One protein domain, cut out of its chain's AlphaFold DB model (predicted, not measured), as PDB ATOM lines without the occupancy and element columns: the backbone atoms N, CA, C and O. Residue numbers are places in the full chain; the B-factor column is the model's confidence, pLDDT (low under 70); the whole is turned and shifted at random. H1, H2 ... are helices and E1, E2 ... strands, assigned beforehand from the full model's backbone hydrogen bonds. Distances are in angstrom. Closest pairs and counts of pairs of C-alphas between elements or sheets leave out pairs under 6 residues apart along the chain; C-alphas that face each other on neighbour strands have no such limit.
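AT A GLANCE: This is residues 14 to 135 of the 135 residues of an uncharacterized protein of Bacteroidia bacterium (UniProt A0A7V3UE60). Look for a long helical hairpin, H1 and H2 side by side, with a small two-stranded hairpin, E1 and E2, at one end, next to the first residues of H1. The helices make the long axis, and after E2 the last residues fold back beside that strand. The 122 printed residues hold two named helices and two named strands, in the order H1 H2 E1 E2; the sheet is antiparallel and the class is mostly helix. The whole is only just loose, close to extended, with a radius of gyration of the C-alphas of 20.4 A, and is a rod spanning 65 by 29 by 18 A.

IN THESE COORDINATES: Find E1 at residues 103 to 110, 20.3 A long, beginning at C-alpha 103 at (13.573, 58.242, -60.895); it bends by 53 degrees at residue 107. E2, residues 119 to 126, measures 22.1 A. H1 runs 53.2 A through residues 14 to 50, from C-alpha 14 at (6.492, 59.578, -51.444). H2, residues 58 to 99, runs 61.2 A to C-alpha 99 at (5.405, 57.177, -61.935).

HOW THE PARTS SIT: In the hairpin E1 and E2, at 157 degrees, find N 104 and O 125 at 2.8 A and N 108 and O 121 at 2.9 A, within hydrogen-bond range. Residues 125 to 126 of E2 also pair, antiparallel, with residues 133 to 134. The closest C-alphas of H1 and E1 are those of Ser 19 and Val 108, 6.4 A apart. H1 and H2, a helical hairpin, touch, closest at the C-alphas of Tyr 31 and Ser 78, 4.7 A; they run opposite ways at a shallow tilt of 23 degrees. Every O i to N i+4 pair in H1 and H2 is within hydrogen-bond range.

THE WHOLE: The farthest C-alphas, Glu 53 and His 101, are 65.2 A apart. The printed part has no cut, and no link is long. Confidence is under 70 at residues 51 to 54, 111, 113 and 115.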
ATOM      1  N   VAL A  14       5.558  60.439 -50.717       82.62
ATOM      2  CA  VAL A  14       6.492  59.578 -51.444       82.62
ATOM      3  C   VAL A  14       7.730  59.256 -50.606       82.62
ATOM      4  O   VAL A  14       8.104  58.090 -50.477       82.62
ATOM      5  N   ALA A  15       8.348  60.264 -49.986       81.50
ATOM      6  CA  ALA A  15       9.501  60.048 -49.111       81.50
ATOM      7  C   ALA A  15       9.132  59.190 -47.890       81.50
ATOM      8  O   ALA A  15       9.934  58.365 -47.445       81.50
ATOM      9  N   HIS A  16       7.911  59.341 -47.374       85.56
ATOM     10  CA  HIS A  16       7.394  58.518 -46.287       85.56
ATOM     11  C   HIS A  16       7.226  57.049 -46.703       85.56
ATOM     12  O   HIS A  16       7.721  56.173 -45.997       85.56
ATOM     13  N   ILE A  17       6.610  56.777 -47.860       88.38
ATOM     14  CA  ILE A  17       6.435  55.417 -48.402       88.38
ATOM     15  C   ILE A  17       7.792  54.733 -48.610       88.38
ATOM     16  O   ILE A  17       7.989  53.605 -48.159       88.38
ATOM     17  N   ILE A  18       8.755  55.430 -49.224       85.75
ATOM     18  CA  ILE A  18      10.114  54.908 -49.444       85.75
ATOM     19  C   ILE A  18      10.797  54.592 -48.105       85.75
ATOM     20  O   ILE A  18      11.392  53.525 -47.942       85.75
ATOM     21  N   SER A  19      10.677  55.487 -47.121       84.88
ATOM     22  CA  SER A  19      11.268  55.285 -45.794       84.88
ATOM     23  C   SER A  19      10.646  54.092 -45.062       84.88
ATOM     24  O   SER A  19      11.371  53.284 -44.485       84.88
ATOM     25  N   GLN A  20       9.316  53.938 -45.116       88.94
ATOM     26  CA  GLN A  20       8.610  52.797 -44.520       88.94
ATOM     27  C   GLN A  20       9.020  51.471 -45.160       88.94
ATOM     28  O   GLN A  20       9.266  50.502 -44.445       88.94
ATOM     29  N   TYR A  21       9.130  51.433 -46.488       89.31
ATOM     30  CA  TYR A  21       9.598  50.251 -47.204       89.31
ATOM     31  C   TYR A  21      10.989  49.816 -46.726       89.31
ATOM     32  O   TYR A  21      11.193  48.650 -46.385       89.31
ATOM     33  N   ILE A  22      11.938  50.757 -46.651       86.56
ATOM     34  CA  ILE A  22      13.314  50.474 -46.218       86.56
ATOM     35  C   ILE A  22      13.337  49.980 -44.768       86.56
ATOM     36  O   ILE A  22      13.960  48.953 -44.486       86.56
ATOM     37  N   ASP A  23      12.638  50.667 -43.862       87.25
ATOM     38  CA  ASP A  23      12.583  50.306 -42.443       87.25
ATOM     39  C   ASP A  23      11.954  48.921 -42.230       87.25
ATOM     40  O   ASP A  23      12.523  48.067 -41.545       87.25
ATOM     41  N   PHE A  24      10.813  48.636 -42.864       90.06
ATOM     42  CA  PHE A  24      10.164  47.333 -42.724       90.06
ATOM     43  C   PHE A  24      10.945  46.208 -43.395       90.06
ATOM     44  O   PHE A  24      11.005  45.114 -42.835       90.06
ATOM     45  N   ARG A  25      11.630  46.468 -44.515       88.06
ATOM     46  CA  ARG A  25      12.555  45.496 -45.115       88.06
ATOM     47  C   ARG A  25      13.673  45.133 -44.142       88.06
ATOM     48  O   ARG A  25      13.970  43.958 -43.946       88.06
ATOM     49  N   GLN A  26      14.282  46.132 -43.507       87.56
ATOM     50  CA  GLN A  26      15.356  45.919 -42.536       87.56
ATOM     51  C   GLN A  26      14.870  45.175 -41.292       87.56
ATOM     52  O   GLN A  26      15.537  44.244 -40.839       87.56
ATOM     53  N   LYS A  27      13.699  45.541 -40.760       88.56
ATOM     54  CA  LYS A  27      13.078  44.845 -39.624       88.56
ATOM     55  C   LYS A  27      12.732  43.401 -39.965       88.56
ATOM     56  O   LYS A  27      13.036  42.521 -39.167       88.56
ATOM     57  N   SER A  28      12.168  43.149 -41.146       88.56
ATOM     58  CA  SER A  28      11.891  41.793 -41.628       88.56
ATOM     59  C   SER A  28      13.172  40.949 -41.654       88.56
ATOM     60  O   SER A  28      13.233  39.902 -41.013       88.56
ATOM     61  N   LEU A  29      14.257  41.461 -42.250       89.00
ATOM     62  CA  LEU A  29      15.560  40.779 -42.265       89.00
ATOM     63  C   LEU A  29      16.134  40.549 -40.857       89.00
ATOM     64  O   LEU A  29      16.699  39.491 -40.576       89.00
ATOM     65  N   TYR A  30      16.000  41.533 -39.966       90.00
ATOM     66  CA  TYR A  30      16.461  41.430 -38.584       90.00
ATOM     67  C   TYR A  30      15.734  40.318 -37.821       90.00
ATOM     68  O   TYR A  30      16.385  39.464 -37.213       90.00
ATOM     69  N   TYR A  31      14.400  40.305 -37.861       89.12
ATOM     70  CA  TYR A  31      13.610  39.305 -37.148       89.12
ATOM     71  C   TYR A  31      13.728  37.920 -37.779       89.12
ATOM     72  O   TYR A  31      13.790  36.937 -37.044       89.12
ATOM     73  N   HIS A  32      13.885  37.838 -39.101       90.00
ATOM     74  CA  HIS A  32      14.203  36.584 -39.772       90.00
ATOM     75  C   HIS A  32      15.520  35.995 -39.247       90.00
ATOM     76  O   HIS A  32      15.561  34.836 -38.840       90.00
ATOM     77  N   LYS A  33      16.579  36.812 -39.142       91.81
ATOM     78  CA  LYS A  33      17.851  36.374 -38.549       91.81
ATOM     79  C   LYS A  33      17.674  35.909 -37.099       91.81
ATOM     80  O   LYS A  33      18.169  34.846 -36.742       91.81
ATOM     81  N   LYS A  34      16.954  36.675 -36.271       92.44
ATOM     82  CA  LYS A  34      16.675  36.310 -34.870       92.44
ATOM     83  C   LYS A  34      15.925  34.984 -34.749       92.44
ATOM     84  O   LYS A  34      16.290  34.173 -33.901       92.44
ATOM     85  N   LYS A  35      14.931  34.742 -35.611       92.56
ATOM     86  CA  LYS A  35      14.229  33.456 -35.708       92.56
ATOM     87  C   LYS A  35      15.216  32.331 -36.011       92.56
ATOM     88  O   LYS A  35      15.271  31.365 -35.259       92.56
ATOM     89  N   THR A  36      16.019  32.475 -37.066       92.75
ATOM     90  CA  THR A  36      16.996  31.453 -37.469       92.75
ATOM     91  C   THR A  36      18.025  31.164 -36.376       92.75
ATOM     92  O   THR A  36      18.383  30.009 -36.160       92.75
ATOM     93  N   ASP A  37      18.517  32.190 -35.681       93.19
ATOM     94  CA  ASP A  37      19.493  32.020 -34.604       93.19
ATOM     95  C   ASP A  37      18.870  31.296 -33.391       93.19
ATOM     96  O   ASP A  37      19.487  30.383 -32.843       93.19
ATOM     97  N   ALA A  38      17.627  31.631 -33.021       93.00
ATOM     98  CA  ALA A  38      16.900  30.951 -31.945       93.00
ATOM     99  C   ALA A  38      16.563  29.489 -32.293       93.00
ATOM    100  O   ALA A  38      16.719  28.600 -31.458       93.00
ATOM    101  N   GLU A  39      16.163  29.219 -33.538       93.75
ATOM    102  CA  GLU A  39      15.912  27.862 -34.034       93.75
ATOM    103  C   GLU A  39      17.185  27.003 -34.006       93.75
ATOM    104  O   GLU A  39      17.154  25.845 -33.584       93.75
ATOM    105  N   LYS A  40      18.334  27.574 -34.392       95.12
ATOM    106  CA  LYS A  40      19.633  26.894 -34.291       95.12
ATOM    107  C   LYS A  40      19.982  26.543 -32.851       95.12
ATOM    108  O   LYS A  40      20.432  25.425 -32.613       95.12
ATOM    109  N   GLU A  41      19.786  27.462 -31.906       93.75
ATOM    110  CA  GLU A  41      20.084  27.187 -30.496       93.75
ATOM    111  C   GLU A  41      19.141  26.123 -29.922       93.75
ATOM    112  O   GLU A  41      19.606  25.181 -29.285       93.75
ATOM    113  N   TYR A  42      17.843  26.198 -30.222       92.94
ATOM    114  CA  TYR A  42      16.880  25.171 -29.824       92.94
ATOM    115  C   TYR A  42      17.273  23.782 -30.351       92.94
ATOM    116  O   TYR A  42      17.403  22.833 -29.575       92.94
ATOM    117  N   ASN A  43      17.558  23.667 -31.653       92.31
ATOM    118  CA  ASN A  43      17.978  22.406 -32.268       92.31
ATOM    119  C   ASN A  43      19.307  21.896 -31.695       92.31
ATOM    120  O   ASN A  43      19.465  20.702 -31.445       92.31
ATOM    121  N   LYS A  44      20.254  22.799 -31.427       93.44
ATOM    122  CA  LYS A  44      21.519  22.462 -30.773       93.44
ATOM    123  C   LYS A  44      21.290  21.883 -29.378       93.44
ATOM    124  O   LYS A  44      21.928  20.885 -29.046       93.44
ATOM    125  N   LEU A  45      20.389  22.451 -28.574       91.31
ATOM    126  CA  LEU A  45      20.075  21.935 -27.237       91.31
ATOM    127  C   LEU A  45      19.388  20.566 -27.301       91.31
ATOM    128  O   LEU A  45      19.755  19.677 -26.535       91.31
ATOM    129  N   LEU A  46      18.464  20.364 -28.248       89.00
ATOM    130  CA  LEU A  46      17.838  19.058 -28.482       89.00
ATOM    131  C   LEU A  46      18.865  17.974 -28.821       89.00
ATOM    132  O   LEU A  46      18.782  16.872 -28.288       89.00
ATOM    133  N   VAL A  47      19.844  18.280 -29.675       88.81
ATOM    134  CA  VAL A  47      20.915  17.335 -30.031       88.81
ATOM    135  C   VAL A  47      21.865  17.112 -28.854       88.81
ATOM    136  O   VAL A  47      22.218  15.975 -28.554       88.81
ATOM    137  N   THR A  48      22.253  18.184 -28.161       88.19
ATOM    138  CA  THR A  48      23.226  18.129 -27.058       88.19
ATOM    139  C   THR A  48      22.693  17.337 -25.867       88.19
ATOM    140  O   THR A  48      23.435  16.569 -25.262       88.19
ATOM    141  N   PHE A  49      21.418  17.518 -25.519       85.19
ATOM    142  CA  PHE A  49      20.811  16.852 -24.365       85.19
ATOM    143  C   PHE A  49      20.057  15.570 -24.726       85.19
ATOM    144  O   PHE A  49      19.815  14.753 -23.846       85.19
ATOM    145  N   GLY A  50      19.677  15.383 -25.992       72.62
ATOM    146  CA  GLY A  50      18.850  14.259 -26.430       72.62
ATOM    147  C   GLY A  50      19.517  12.893 -26.275       72.62
ATOM    148  O   GLY A  50      18.818  11.942 -25.930       72.62
ATOM    149  N   GLY A  51      20.842  12.806 -26.469       67.56
ATOM    150  CA  GLY A  51      21.626  11.571 -26.308       67.56
ATOM    151  C   GLY A  51      20.994  10.326 -26.955       67.56
ATOM    152  O   GLY A  51      20.155  10.429 -27.848       67.56
ATOM    153  N   GLU A  52      21.384   9.133 -26.498       60.44
ATOM    154  CA  GLU A  52      20.741   7.869 -26.907       60.44
ATOM    155  C   GLU A  52      19.496   7.533 -26.059       60.44
ATOM    156  O   GLU A  52      18.604   6.832 -26.533       60.44
ATOM    157  N   GLU A  53      19.381   8.070 -24.837       64.94
ATOM    158  CA  GLU A  53      18.350   7.652 -23.870       64.94
ATOM    159  C   GLU A  53      17.184   8.643 -23.668       64.94
ATOM    160  O   GLU A  53      16.231   8.303 -22.971       64.94
ATOM    161  N   LYS A  54      17.195   9.847 -24.270       66.19
ATOM    162  CA  LYS A  54      16.127  10.877 -24.147       66.19
ATOM    163  C   LYS A  54      15.646  11.172 -22.711       66.19
ATOM    164  O   LYS A  54      14.518  11.624 -22.513       66.19
ATOM    165  N   ASN A  55      16.495  10.960 -21.709       76.50
ATOM    166  CA  ASN A  55      16.204  11.292 -20.317       76.50
ATOM    167  C   ASN A  55      16.795  12.668 -19.996       76.50
ATOM    168  O   ASN A  55      18.001  12.802 -19.804       76.50
ATOM    169  N   PHE A  56      15.944  13.694 -19.943       81.75
ATOM    170  CA  PHE A  56      16.358  15.055 -19.598       81.75
ATOM    171  C   PHE A  56      16.312  15.267 -18.085       81.75
ATOM    172  O   PHE A  56      15.316  14.944 -17.433       81.75
ATOM    173  N   THR A  57      17.350  15.881 -17.519       89.31
ATOM    174  CA  THR A  57      17.233  16.462 -16.177       89.31
ATOM    175  C   THR A  57      16.256  17.641 -16.207       89.31
ATOM    176  O   THR A  57      16.041  18.257 -17.253       89.31
ATOM    177  N   LEU A  58      15.684  18.003 -15.052       90.38
ATOM    178  CA  LEU A  58      14.802  19.174 -14.954       90.38
ATOM    179  C   LEU A  58      15.479  20.456 -15.467       90.38
ATOM    180  O   LEU A  58      14.847  21.251 -16.154       90.38
ATOM    181  N   GLU A  59      16.775  20.629 -15.200       91.56
ATOM    182  CA  GLU A  59      17.540  21.786 -15.677       91.56
ATOM    183  C   GLU A  59      17.700  21.792 -17.207       91.56
ATOM    184  O   GLU A  59      17.608  22.839 -17.847       91.56
ATOM    185  N   GLN A  60      17.923  20.626 -17.821       91.38
ATOM    186  CA  GLN A  60      18.013  20.500 -19.279       91.38
ATOM    187  C   GLN A  60      16.660  20.755 -19.945       91.38
ATOM    188  O   GLN A  60      16.597  21.462 -20.951       91.38
ATOM    189  N   ALA A  61      15.583  20.220 -19.366       90.62
ATOM    190  CA  ALA A  61      14.224  20.449 -19.837       90.62
ATOM    191  C   ALA A  61      13.854  21.941 -19.781       90.62
ATOM    192  O   ALA A  61      13.313  22.466 -20.753       90.62
ATOM    193  N   ASP A  62      14.214  22.641 -18.701       93.88
ATOM    194  CA  ASP A  62      13.977  24.081 -18.565       93.88
ATOM    195  C   ASP A  62      14.742  24.895 -19.624       93.88
ATOM    196  O   ASP A  62      14.174  25.769 -20.282       93.88
ATOM    197  N   LYS A  63      16.010  24.553 -19.894       93.62
ATOM    198  CA  LYS A  63      16.805  25.197 -20.959       93.62
ATOM    199  C   LYS A  63      16.194  24.999 -22.348       93.62
ATOM    200  O   LYS A  63      16.078  25.965 -23.100       93.62
ATOM    201  N   ILE A  64      15.785  23.772 -22.681       91.94
ATOM    202  CA  ILE A  64      15.119  23.467 -23.958       91.94
ATOM    203  C   ILE A  64      13.809  24.252 -24.069       91.94
ATOM    204  O   ILE A  64      13.537  24.854 -25.107       91.94
ATOM    205  N   PHE A  65      13.011  24.275 -23.001       93.19
ATOM    206  CA  PHE A  65      11.733  24.975 -22.981       93.19
ATOM    207  C   PHE A  65      11.900  26.486 -23.175       93.19
ATOM    208  O   PHE A  65      11.180  27.089 -23.971       93.19
ATOM    209  N   ASN A  66      12.879  27.100 -22.512       95.31
ATOM    210  CA  ASN A  66      13.171  28.521 -22.675       95.31
ATOM    211  C   ASN A  66      13.623  28.853 -24.107       95.31
ATOM    212  O   ASN A  66      13.104  29.800 -24.698       95.31
ATOM    213  N   ALA A  67      14.498  28.036 -24.704       92.75
ATOM    214  CA  ALA A  67      14.912  28.206 -26.099       92.75
ATOM    215  C   ALA A  67      13.741  28.033 -27.086       92.75
ATOM    216  O   ALA A  67      13.600  28.809 -28.030       92.75
ATOM    217  N   TYR A  68      12.850  27.068 -26.838       93.38
ATOM    218  CA  TYR A  68      11.627  26.890 -27.623       93.38
ATOM    219  C   TYR A  68      10.708  28.115 -27.543       93.38
ATOM    220  O   TYR A  68      10.210  28.591 -28.564       93.38
ATOM    221  N   ARG A  69      10.502  28.668 -26.340       95.88
ATOM    222  CA  ARG A  69       9.696  29.883 -26.155       95.88
ATOM    223  C   ARG A  69      10.288  31.083 -26.886       95.88
ATOM    224  O   ARG A  69       9.539  31.841 -27.499       95.88
ATOM    225  N   GLU A  70      11.608  31.252 -26.836       94.00
ATOM    226  CA  GLU A  70      12.294  32.317 -27.567       94.00
ATOM    227  C   GLU A  70      12.146  32.147 -29.087       94.00
ATOM    228  O   GLU A  70      11.843  33.115 -29.788       94.00
ATOM    229  N   MET A  71      12.278  30.919 -29.598       93.25
ATOM    230  CA  MET A  71      12.046  30.601 -31.010       93.25
ATOM    231  C   MET A  71      10.621  30.969 -31.447       93.25
ATOM    232  O   MET A  71      10.459  31.668 -32.446       93.25
ATOM    233  N   GLN A  72       9.600  30.561 -30.686       94.62
ATOM    234  CA  GLN A  72       8.194  30.876 -30.972       94.62
ATOM    235  C   GLN A  72       7.920  32.387 -30.956       94.62
ATOM    236  O   GLN A  72       7.235  32.914 -31.831       94.62
ATOM    237  N   MET A  73       8.492  33.110 -29.991       95.12
ATOM    238  CA  MET A  73       8.369  34.567 -29.932       95.12
ATOM    239  C   MET A  73       8.995  35.237 -31.164       95.12
ATOM    240  O   MET A  73       8.386  36.119 -31.767       95.12
ATOM    241  N   ASN A  74      10.202  34.819 -31.556       91.50
ATOM    242  CA  ASN A  74      10.890  35.383 -32.718       91.50
ATOM    243  C   ASN A  74      10.201  35.017 -34.040       91.50
ATOM    244  O   ASN A  74      10.225  35.815 -34.976       91.50
ATOM    245  N   GLU A  75       9.563  33.850 -34.121       92.25
ATOM    246  CA  GLU A  75       8.735  33.458 -35.261       92.25
ATOM    247  C   GLU A  75       7.546  34.404 -35.460       92.25
ATOM    248  O   GLU A  75       7.350  34.909 -36.568       92.25
ATOM    249  N   GLU A  76       6.815  34.724 -34.394       94.19
ATOM    250  CA  GLU A  76       5.690  35.658 -34.468       94.19
ATOM    251  C   GLU A  76       6.143  37.086 -34.813       94.19
ATOM    252  O   GLU A  76       5.535  37.750 -35.654       94.19
ATOM    253  N   LEU A  77       7.254  37.553 -34.233       92.88
ATOM    254  CA  LEU A  77       7.824  38.862 -34.573       92.88
ATOM    255  C   LEU A  77       8.281  38.930 -36.036       92.88
ATOM    256  O   LEU A  77       8.069  39.946 -36.700       92.88
ATOM    257  N   SER A  78       8.869  37.846 -36.548       92.06
ATOM    258  CA  SER A  78       9.247  37.729 -37.959       92.06
ATOM    259  C   SER A  78       8.020  37.823 -38.859       92.06
ATOM    260  O   SER A  78       8.029  38.612 -39.802       92.06
ATOM    261  N   ARG A  79       6.948  37.090 -38.536       94.44
ATOM    262  CA  ARG A  79       5.688  37.105 -39.291       94.44
ATOM    263  C   ARG A  79       5.087  38.512 -39.357       94.44
ATOM    264  O   ARG A  79       4.787  39.008 -40.437       94.44
ATOM    265  N   GLN A  80       4.981  39.197 -38.217       93.56
ATOM    266  CA  GLN A  80       4.440  40.562 -38.161       93.56
ATOM    267  C   GLN A  80       5.294  41.576 -38.936       93.56
ATOM    268  O   GLN A  80       4.769  42.526 -39.523       93.56
ATOM    269  N   ALA A  81       6.619  41.424 -38.908       90.69
ATOM    270  CA  ALA A  81       7.521  42.293 -39.655       90.69
ATOM    271  C   ALA A  81       7.406  42.066 -41.168       90.69
ATOM    272  O   ALA A  81       7.421  43.030 -41.933       90.69
ATOM    273  N   GLU A  82       7.244  40.813 -41.589       93.44
ATOM    274  CA  GLU A  82       7.032  40.433 -42.983       93.44
ATOM    275  C   GLU A  82       5.695  40.957 -43.526       93.44
ATOM    276  O   GLU A  82       5.670  41.553 -44.600       93.44
ATOM    277  N   GLU A  83       4.610  40.859 -42.754       95.31
ATOM    278  CA  GLU A  83       3.311  41.440 -43.120       95.31
ATOM    279  C   GLU A  83       3.405  42.955 -43.353       95.31
ATOM    280  O   GLU A  83       2.930  43.474 -44.365       95.31
ATOM    281  N   LYS A  84       4.062  43.682 -42.441       93.00
ATOM    282  CA  LYS A  84       4.268  45.133 -42.587       93.00
ATOM    283  C   LYS A  84       5.124  45.469 -43.802       93.00
ATOM    284  O   LYS A  84       4.841  46.448 -44.494       93.00
ATOM    285  N   PHE A  85       6.153  44.666 -44.061       91.38
ATOM    286  CA  PHE A  85       6.985  44.817 -45.246       91.38
ATOM    287  C   PHE A  85       6.171  44.624 -46.525       91.38
ATOM    288  O   PHE A  85       6.242  45.481 -47.400       91.38
ATOM    289  N   PHE A  86       5.341  43.581 -46.604       93.19
ATOM    290  CA  PHE A  86       4.500  43.317 -47.772       93.19
ATOM    291  C   PHE A  86       3.546  44.481 -48.071       93.19
ATOM    292  O   PHE A  86       3.440  44.932 -49.207       93.19
ATOM    293  N   VAL A  87       2.911  45.043 -47.038       93.81
ATOM    294  CA  VAL A  87       2.037  46.216 -47.200       93.81
ATOM    295  C   VAL A  87       2.805  47.429 -47.733       93.81
ATOM    296  O   VAL A  87       2.293  48.158 -48.582       93.81
ATOM    297  N   ALA A  88       4.023  47.678 -47.247       90.31
ATOM    298  CA  ALA A  88       4.835  48.788 -47.745       90.31
ATOM    299  C   ALA A  88       5.381  48.545 -49.161       90.31
ATOM    300  O   ALA A  88       5.476  49.493 -49.936       90.31
ATOM    301  N   ASP A  89       5.702  47.299 -49.509       88.56
ATOM    302  CA  ASP A  89       6.124  46.899 -50.854       88.56
ATOM    303  C   ASP A  89       5.013  47.140 -51.884       88.56
ATOM    304  O   ASP A  89       5.252  47.761 -52.919       88.56
ATOM    305  N   GLU A  90       3.774  46.766 -51.564       91.25
ATOM    306  CA  GLU A  90       2.627  47.026 -52.441       91.25
ATOM    307  C   GLU A  90       2.377  48.526 -52.646       91.25
ATOM    308  O   GLU A  90       2.174  48.966 -53.778       91.25
ATOM    309  N   LYS A  91       2.499  49.347 -51.593       91.38
ATOM    310  CA  LYS A  91       2.414  50.814 -51.723       91.38
ATOM    311  C   LYS A  91       3.528  51.394 -52.594       91.38
ATOM    312  O   LYS A  91       3.293  52.322 -53.366       91.38
ATOM    313  N   LEU A  92       4.746  50.866 -52.478       88.44
ATOM    314  CA  LEU A  92       5.874  51.321 -53.287       88.44
ATOM    315  C   LEU A  92       5.697  50.938 -54.766       88.44
ATOM    316  O   LEU A  92       6.012  51.736 -55.649       88.44
ATOM    317  N   LYS A  93       5.149  49.751 -55.047       88.38
ATOM    318  CA  LYS A  93       4.778  49.329 -56.406       88.38
ATOM    319  C   LYS A  93       3.655  50.179 -56.983       88.38
ATOM    320  O   LYS A  93       3.730  50.560 -58.146       88.38
ATOM    321  N   GLU A  94       2.629  50.496 -56.195       89.50
ATOM    322  CA  GLU A  94       1.547  51.392 -56.617       89.50
ATOM    323  C   GLU A  94       2.098  52.764 -57.017       89.50
ATOM    324  O   GLU A  94       1.817  53.247 -58.117       89.50
ATOM    325  N   LEU A  95       2.973  53.337 -56.185       86.81
ATOM    326  CA  LEU A  95       3.698  54.558 -56.520       86.81
ATOM    327  C   LEU A  95       4.483  54.408 -57.835       86.81
ATOM    328  O   LEU A  95       4.452  55.301 -58.682       86.81
ATOM    329  N   GLY A  96       5.151  53.271 -58.037       85.62
ATOM    330  CA  GLY A  96       5.884  52.996 -59.267       85.62
ATOM    331  C   GLY A  96       5.013  52.924 -60.512       85.62
ATOM    332  O   GLY A  96       5.384  53.477 -61.547       85.62
ATOM    333  N   ARG A  97       3.815  52.344 -60.415       85.50
ATOM    334  CA  ARG A  97       2.838  52.333 -61.514       85.50
ATOM    335  C   ARG A  97       2.390  53.736 -61.901       85.50
ATOM    336  O   ARG A  97       2.251  54.011 -63.088       85.50
ATOM    337  N   ILE A  98       2.194  54.617 -60.919       86.44
ATOM    338  CA  ILE A  98       1.839  56.024 -61.159       86.44
ATOM    339  C   ILE A  98       2.988  56.757 -61.862       86.44
ATOM    340  O   ILE A  98       2.754  57.605 -62.720       86.44
ATOM    341  N   LEU A  99       4.231  56.429 -61.506       83.81
ATOM    342  CA  LEU A  99       5.405  57.177 -61.935       83.81
ATOM    343  C   LEU A  99       6.143  56.613 -63.160       83.81
ATOM    344  O   LEU A  99       6.959  57.363 -63.680       83.81
ATOM    345  N   PHE A 100       5.861  55.376 -63.603       75.88
ATOM    346  CA  PHE A 100       6.221  54.589 -64.821       75.88
ATOM    347  C   PHE A 100       7.568  54.814 -65.563       75.88
ATOM    348  O   PHE A 100       8.149  53.870 -66.103       75.88
ATOM    349  N   HIS A 101       8.078  56.042 -65.629       77.06
ATOM    350  CA  HIS A 101       9.370  56.448 -66.186       77.06
ATOM    351  C   HIS A 101      10.139  57.445 -65.295       77.06
ATOM    352  O   HIS A 101      11.052  58.118 -65.772       77.06
ATOM    353  N   ALA A 102       9.785  57.575 -64.015       78.75
ATOM    354  CA  ALA A 102      10.474  58.473 -63.094       78.75
ATOM    355  C   ALA A 102      11.594  57.775 -62.309       78.75
ATOM    356  O   ALA A 102      11.545  56.574 -62.026       78.75
ATOM    357  N   THR A 103      12.552  58.592 -61.881       81.31
ATOM    358  CA  THR A 103      13.573  58.242 -60.895       81.31
ATOM    359  C   THR A 103      13.500  59.246 -59.753       81.31
ATOM    360  O   THR A 103      13.394  60.450 -59.988       81.31
ATOM    361  N   ILE A 104      13.561  58.757 -58.518       81.38
ATOM    362  CA  ILE A 104      13.569  59.570 -57.305       81.38
ATOM    363  C   ILE A 104      14.845  59.284 -56.534       81.38
ATOM    364  O   ILE A 104      15.167  58.134 -56.244       81.38
ATOM    365  N   THR A 105      15.543  60.345 -56.155       81.44
ATOM    366  CA  THR A 105      16.683  60.274 -55.244       81.44
ATOM    367  C   THR A 105      16.252  60.832 -53.894       81.44
ATOM    368  O   THR A 105      15.654  61.907 -53.834       81.44
ATOM    369  N   ALA A 106      16.520  60.101 -52.817       75.62
ATOM    370  CA  ALA A 106      16.161  60.517 -51.466       75.62
ATOM    371  C   ALA A 106      17.274  60.180 -50.474       75.62
ATOM    372  O   ALA A 106      17.864  59.103 -50.537       75.62
ATOM    373  N   ASP A 107      17.517  61.081 -49.528       78.00
ATOM    374  CA  ASP A 107      18.361  60.804 -48.370       78.00
ATOM    375  C   ASP A 107      17.492  60.213 -47.262       78.00
ATOM    376  O   ASP A 107      16.579  60.865 -46.752       78.00
ATOM    377  N   VAL A 108      17.753  58.956 -46.903       74.69
ATOM    378  CA  VAL A 108      16.941  58.217 -45.933       74.69
ATOM    379  C   VAL A 108      17.770  57.921 -44.696       74.69
ATOM    380  O   VAL A 108      18.877  57.384 -44.781       74.69
ATOM    381  N   ALA A 109      17.222  58.267 -43.532       77.56
ATOM    382  CA  ALA A 109      17.791  57.888 -42.249       77.56
ATOM    383  C   ALA A 109      17.557  56.391 -42.014       77.56
ATOM    384  O   ALA A 109      16.419  55.934 -41.925       77.56
ATOM    385  N   ILE A 110      18.643  55.632 -41.913       72.81
ATOM    386  CA  ILE A 110      18.624  54.202 -41.632       72.81
ATOM    387  C   ILE A 110      18.782  54.001 -40.119       72.81
ATOM    388  O   ILE A 110      19.805  54.409 -39.550       72.81
ATOM    389  N   PRO A 111      17.794  53.382 -39.446       67.50
ATOM    390  CA  PRO A 111      17.906  53.067 -38.033       67.50
ATOM    391  C   PRO A 111      18.981  51.992 -37.793       67.50
ATOM    392  O   PRO A 111      19.282  51.183 -38.673       67.50
ATOM    393  N   PRO A 112      19.578  51.958 -36.593       73.19
ATOM    394  CA  PRO A 112      20.608  50.985 -36.267       73.19
ATOM    395  C   PRO A 112      20.030  49.566 -36.214       73.19
ATOM    396  O   PRO A 112      19.068  49.296 -35.496       73.19
ATOM    397  N   VAL A 113      20.659  48.635 -36.934       69.12
ATOM    398  CA  VAL A 113      20.313  47.206 -36.917       69.12
ATOM    399  C   VAL A 113      21.488  46.425 -36.331       69.12
ATOM    400  O   VAL A 113      22.634  46.653 -36.714       69.12
ATOM    401  N   ASN A 114      21.223  45.501 -35.399       71.00
ATOM    402  CA  ASN A 114      22.246  44.656 -34.754       71.00
ATOM    403  C   ASN A 114      23.401  45.434 -34.078       71.00
ATOM    404  O   ASN A 114      24.548  45.002 -34.135       71.00
ATOM    405  N   GLY A 115      23.111  46.573 -33.439       68.94
ATOM    406  CA  GLY A 115      24.128  47.373 -32.738       68.94
ATOM    407  C   GLY A 115      24.972  48.281 -33.641       68.94
ATOM    408  O   GLY A 115      25.969  48.831 -33.181       68.94
ATOM    409  N   GLY A 116      24.588  48.450 -34.911       75.19
ATOM    410  CA  GLY A 116      25.179  49.461 -35.791       75.19
ATOM    411  C   GLY A 116      24.874  50.900 -35.350       75.19
ATOM    412  O   GLY A 116      24.060  51.134 -34.462       75.19
ATOM    413  N   ILE A 117      25.517  51.876 -35.996       78.81
ATOM    414  CA  ILE A 117      25.269  53.310 -35.772       78.81
ATOM    415  C   ILE A 117      24.185  53.784 -36.762       78.81
ATOM    416  O   ILE A 117      24.237  53.392 -37.937       78.81
ATOM    417  N   PRO A 118      23.207  54.609 -36.334       75.94
ATOM    418  CA  PRO A 118      22.293  55.271 -37.260       75.94
ATOM    419  C   PRO A 118      23.077  56.096 -38.283       75.94
ATOM    420  O   PRO A 118      23.999  56.829 -37.928       75.94
ATOM    421  N   HIS A 119      22.704  55.992 -39.551       82.12
ATOM    422  CA  HIS A 119      23.349  56.739 -40.626       82.12
ATOM    423  C   HIS A 119      22.338  57.097 -41.709       82.12
ATOM    424  O   HIS A 119      21.307  56.447 -41.853       82.12
ATOM    425  N   THR A 120      22.639  58.134 -42.482       82.75
ATOM    426  CA  THR A 120      21.843  58.509 -43.653       82.75
ATOM    427  C   THR A 120      22.465  57.882 -44.892       82.75
ATOM    428  O   THR A 120      23.682  57.934 -45.066       82.75
ATOM    429  N   LYS A 121      21.640  57.293 -45.757       80.75
ATOM    430  CA  LYS A 121      22.063  56.775 -47.058       80.75
ATOM    431  C   LYS A 121      21.226  57.431 -48.150       80.75
ATOM    432  O   LYS A 121      20.001  57.473 -48.039       80.75
ATOM    433  N   GLN A 122      21.884  57.896 -49.205       82.94
ATOM    434  CA  GLN A 122      21.193  58.266 -50.431       82.94
ATOM    435  C   GLN A 122      20.730  56.990 -51.136       82.94
ATOM    436  O   GLN A 122      21.532  56.092 -51.402       82.94
ATOM    437  N   VAL A 123      19.436  56.904 -51.411       82.00
ATOM    438  CA  VAL A 123      18.827  55.808 -52.164       82.00
ATOM    439  C   VAL A 123      18.265  56.346 -53.466       82.00
ATOM    440  O   VAL A 123      17.723  57.455 -53.513       82.00
ATOM    441  N   THR A 124      18.395  55.551 -54.523       84.25
ATOM    442  CA  THR A 124      17.753  55.846 -55.802       84.25
ATOM    443  C   THR A 124      16.648  54.832 -56.035       84.25
ATOM    444  O   THR A 124      16.881  53.624 -56.008       84.25
ATOM    445  N   VAL A 125      15.438  55.338 -56.251       83.75
ATOM    446  CA  VAL A 125      14.272  54.538 -56.605       83.75
ATOM    447  C   VAL A 125      13.929  54.810 -58.060       83.75
ATOM    448  O   VAL A 125      13.661  55.951 -58.432       83.75
ATOM    449  N   SER A 126      13.947  53.766 -58.878       85.12
ATOM    450  CA  SER A 126      13.598  53.831 -60.297       85.12
ATOM    451  C   SER A 126      12.302  53.071 -60.533       85.12
ATOM    452  O   SER A 126      12.114  51.997 -59.958       85.12
ATOM    453  N   PHE A 127      11.435  53.601 -61.398       85.94
ATOM    454  CA  PHE A 127      10.121  53.013 -61.678       85.94
ATOM    455  C   PHE A 127       9.915  52.541 -63.132       85.94
ATOM    456  O   PHE A 127       8.870  52.845 -63.702       85.94
ATOM    457  N   PRO A 128      10.873  51.861 -63.793       77.06
ATOM    458  CA  PRO A 128      10.737  51.461 -65.188       77.06
ATOM    459  C   PRO A 128       9.562  50.497 -65.375       77.06
ATOM    460  O   PRO A 128       9.428  49.502 -64.670       77.06
ATOM    461  N   ASN A 129       8.716  50.787 -66.360       79.19
ATOM    462  CA  ASN A 129       7.562  49.961 -66.718       79.19
ATOM    463  C   ASN A 129       6.583  49.702 -65.553       79.19
ATOM    464  O   ASN A 129       5.861  48.707 -65.553       79.19
ATOM    465  N   GLY A 130       6.540  50.600 -64.563       72.56
ATOM    466  CA  GLY A 130       5.665  50.476 -63.396       72.56
ATOM    467  C   GLY A 130       6.169  49.516 -62.313       72.56
ATOM    468  O   GLY A 130       5.469  49.310 -61.321       72.56
ATOM    469  N   GLU A 131       7.365  48.949 -62.475       77.25
ATOM    470  CA  GLU A 131       8.051  48.153 -61.457       77.25
ATOM    471  C   GLU A 131       8.988  49.045 -60.636       77.25
ATOM    472  O   GLU A 131       9.717  49.865 -61.191       77.25
ATOM    473  N   ALA A 132       8.971  48.904 -59.308       77.62
ATOM    474  CA  ALA A 132       9.809  49.693 -58.408       77.62
ATOM    475  C   ALA A 132      11.112  48.955 -58.071       77.62
ATOM    476  O   ALA A 132      11.088  47.836 -57.560       77.62
ATOM    477  N   PHE A 133      12.249  49.617 -58.289       75.38
ATOM    478  CA  PHE A 133      13.575  49.112 -57.935       75.38
ATOM    479  C   PHE A 133      14.273  50.091 -57.003       75.38
ATOM    480  O   PHE A 133      14.307  51.290 -57.275       75.38
ATOM    481  N   VAL A 134      14.862  49.573 -55.926       78.06
ATOM    482  CA  VAL A 134      15.658  50.356 -54.974       78.06
ATOM    483  C   VAL A 134      17.118  49.934 -55.092       78.06
ATOM    484  O   VAL A 134      17.430  48.758 -54.881       78.06
ATOM    485  N   VAL A 135      17.991  50.895 -55.411       76.00
ATOM    486  CA  VAL A 135      19.447  50.723 -55.564       76.00
ATOM    487  C   VAL A 135      20.185  51.480 -54.457       76.00
ATOM    488  O   VAL A 135      19.834  52.659 -54.208       76.00
TER     489      VAL A 135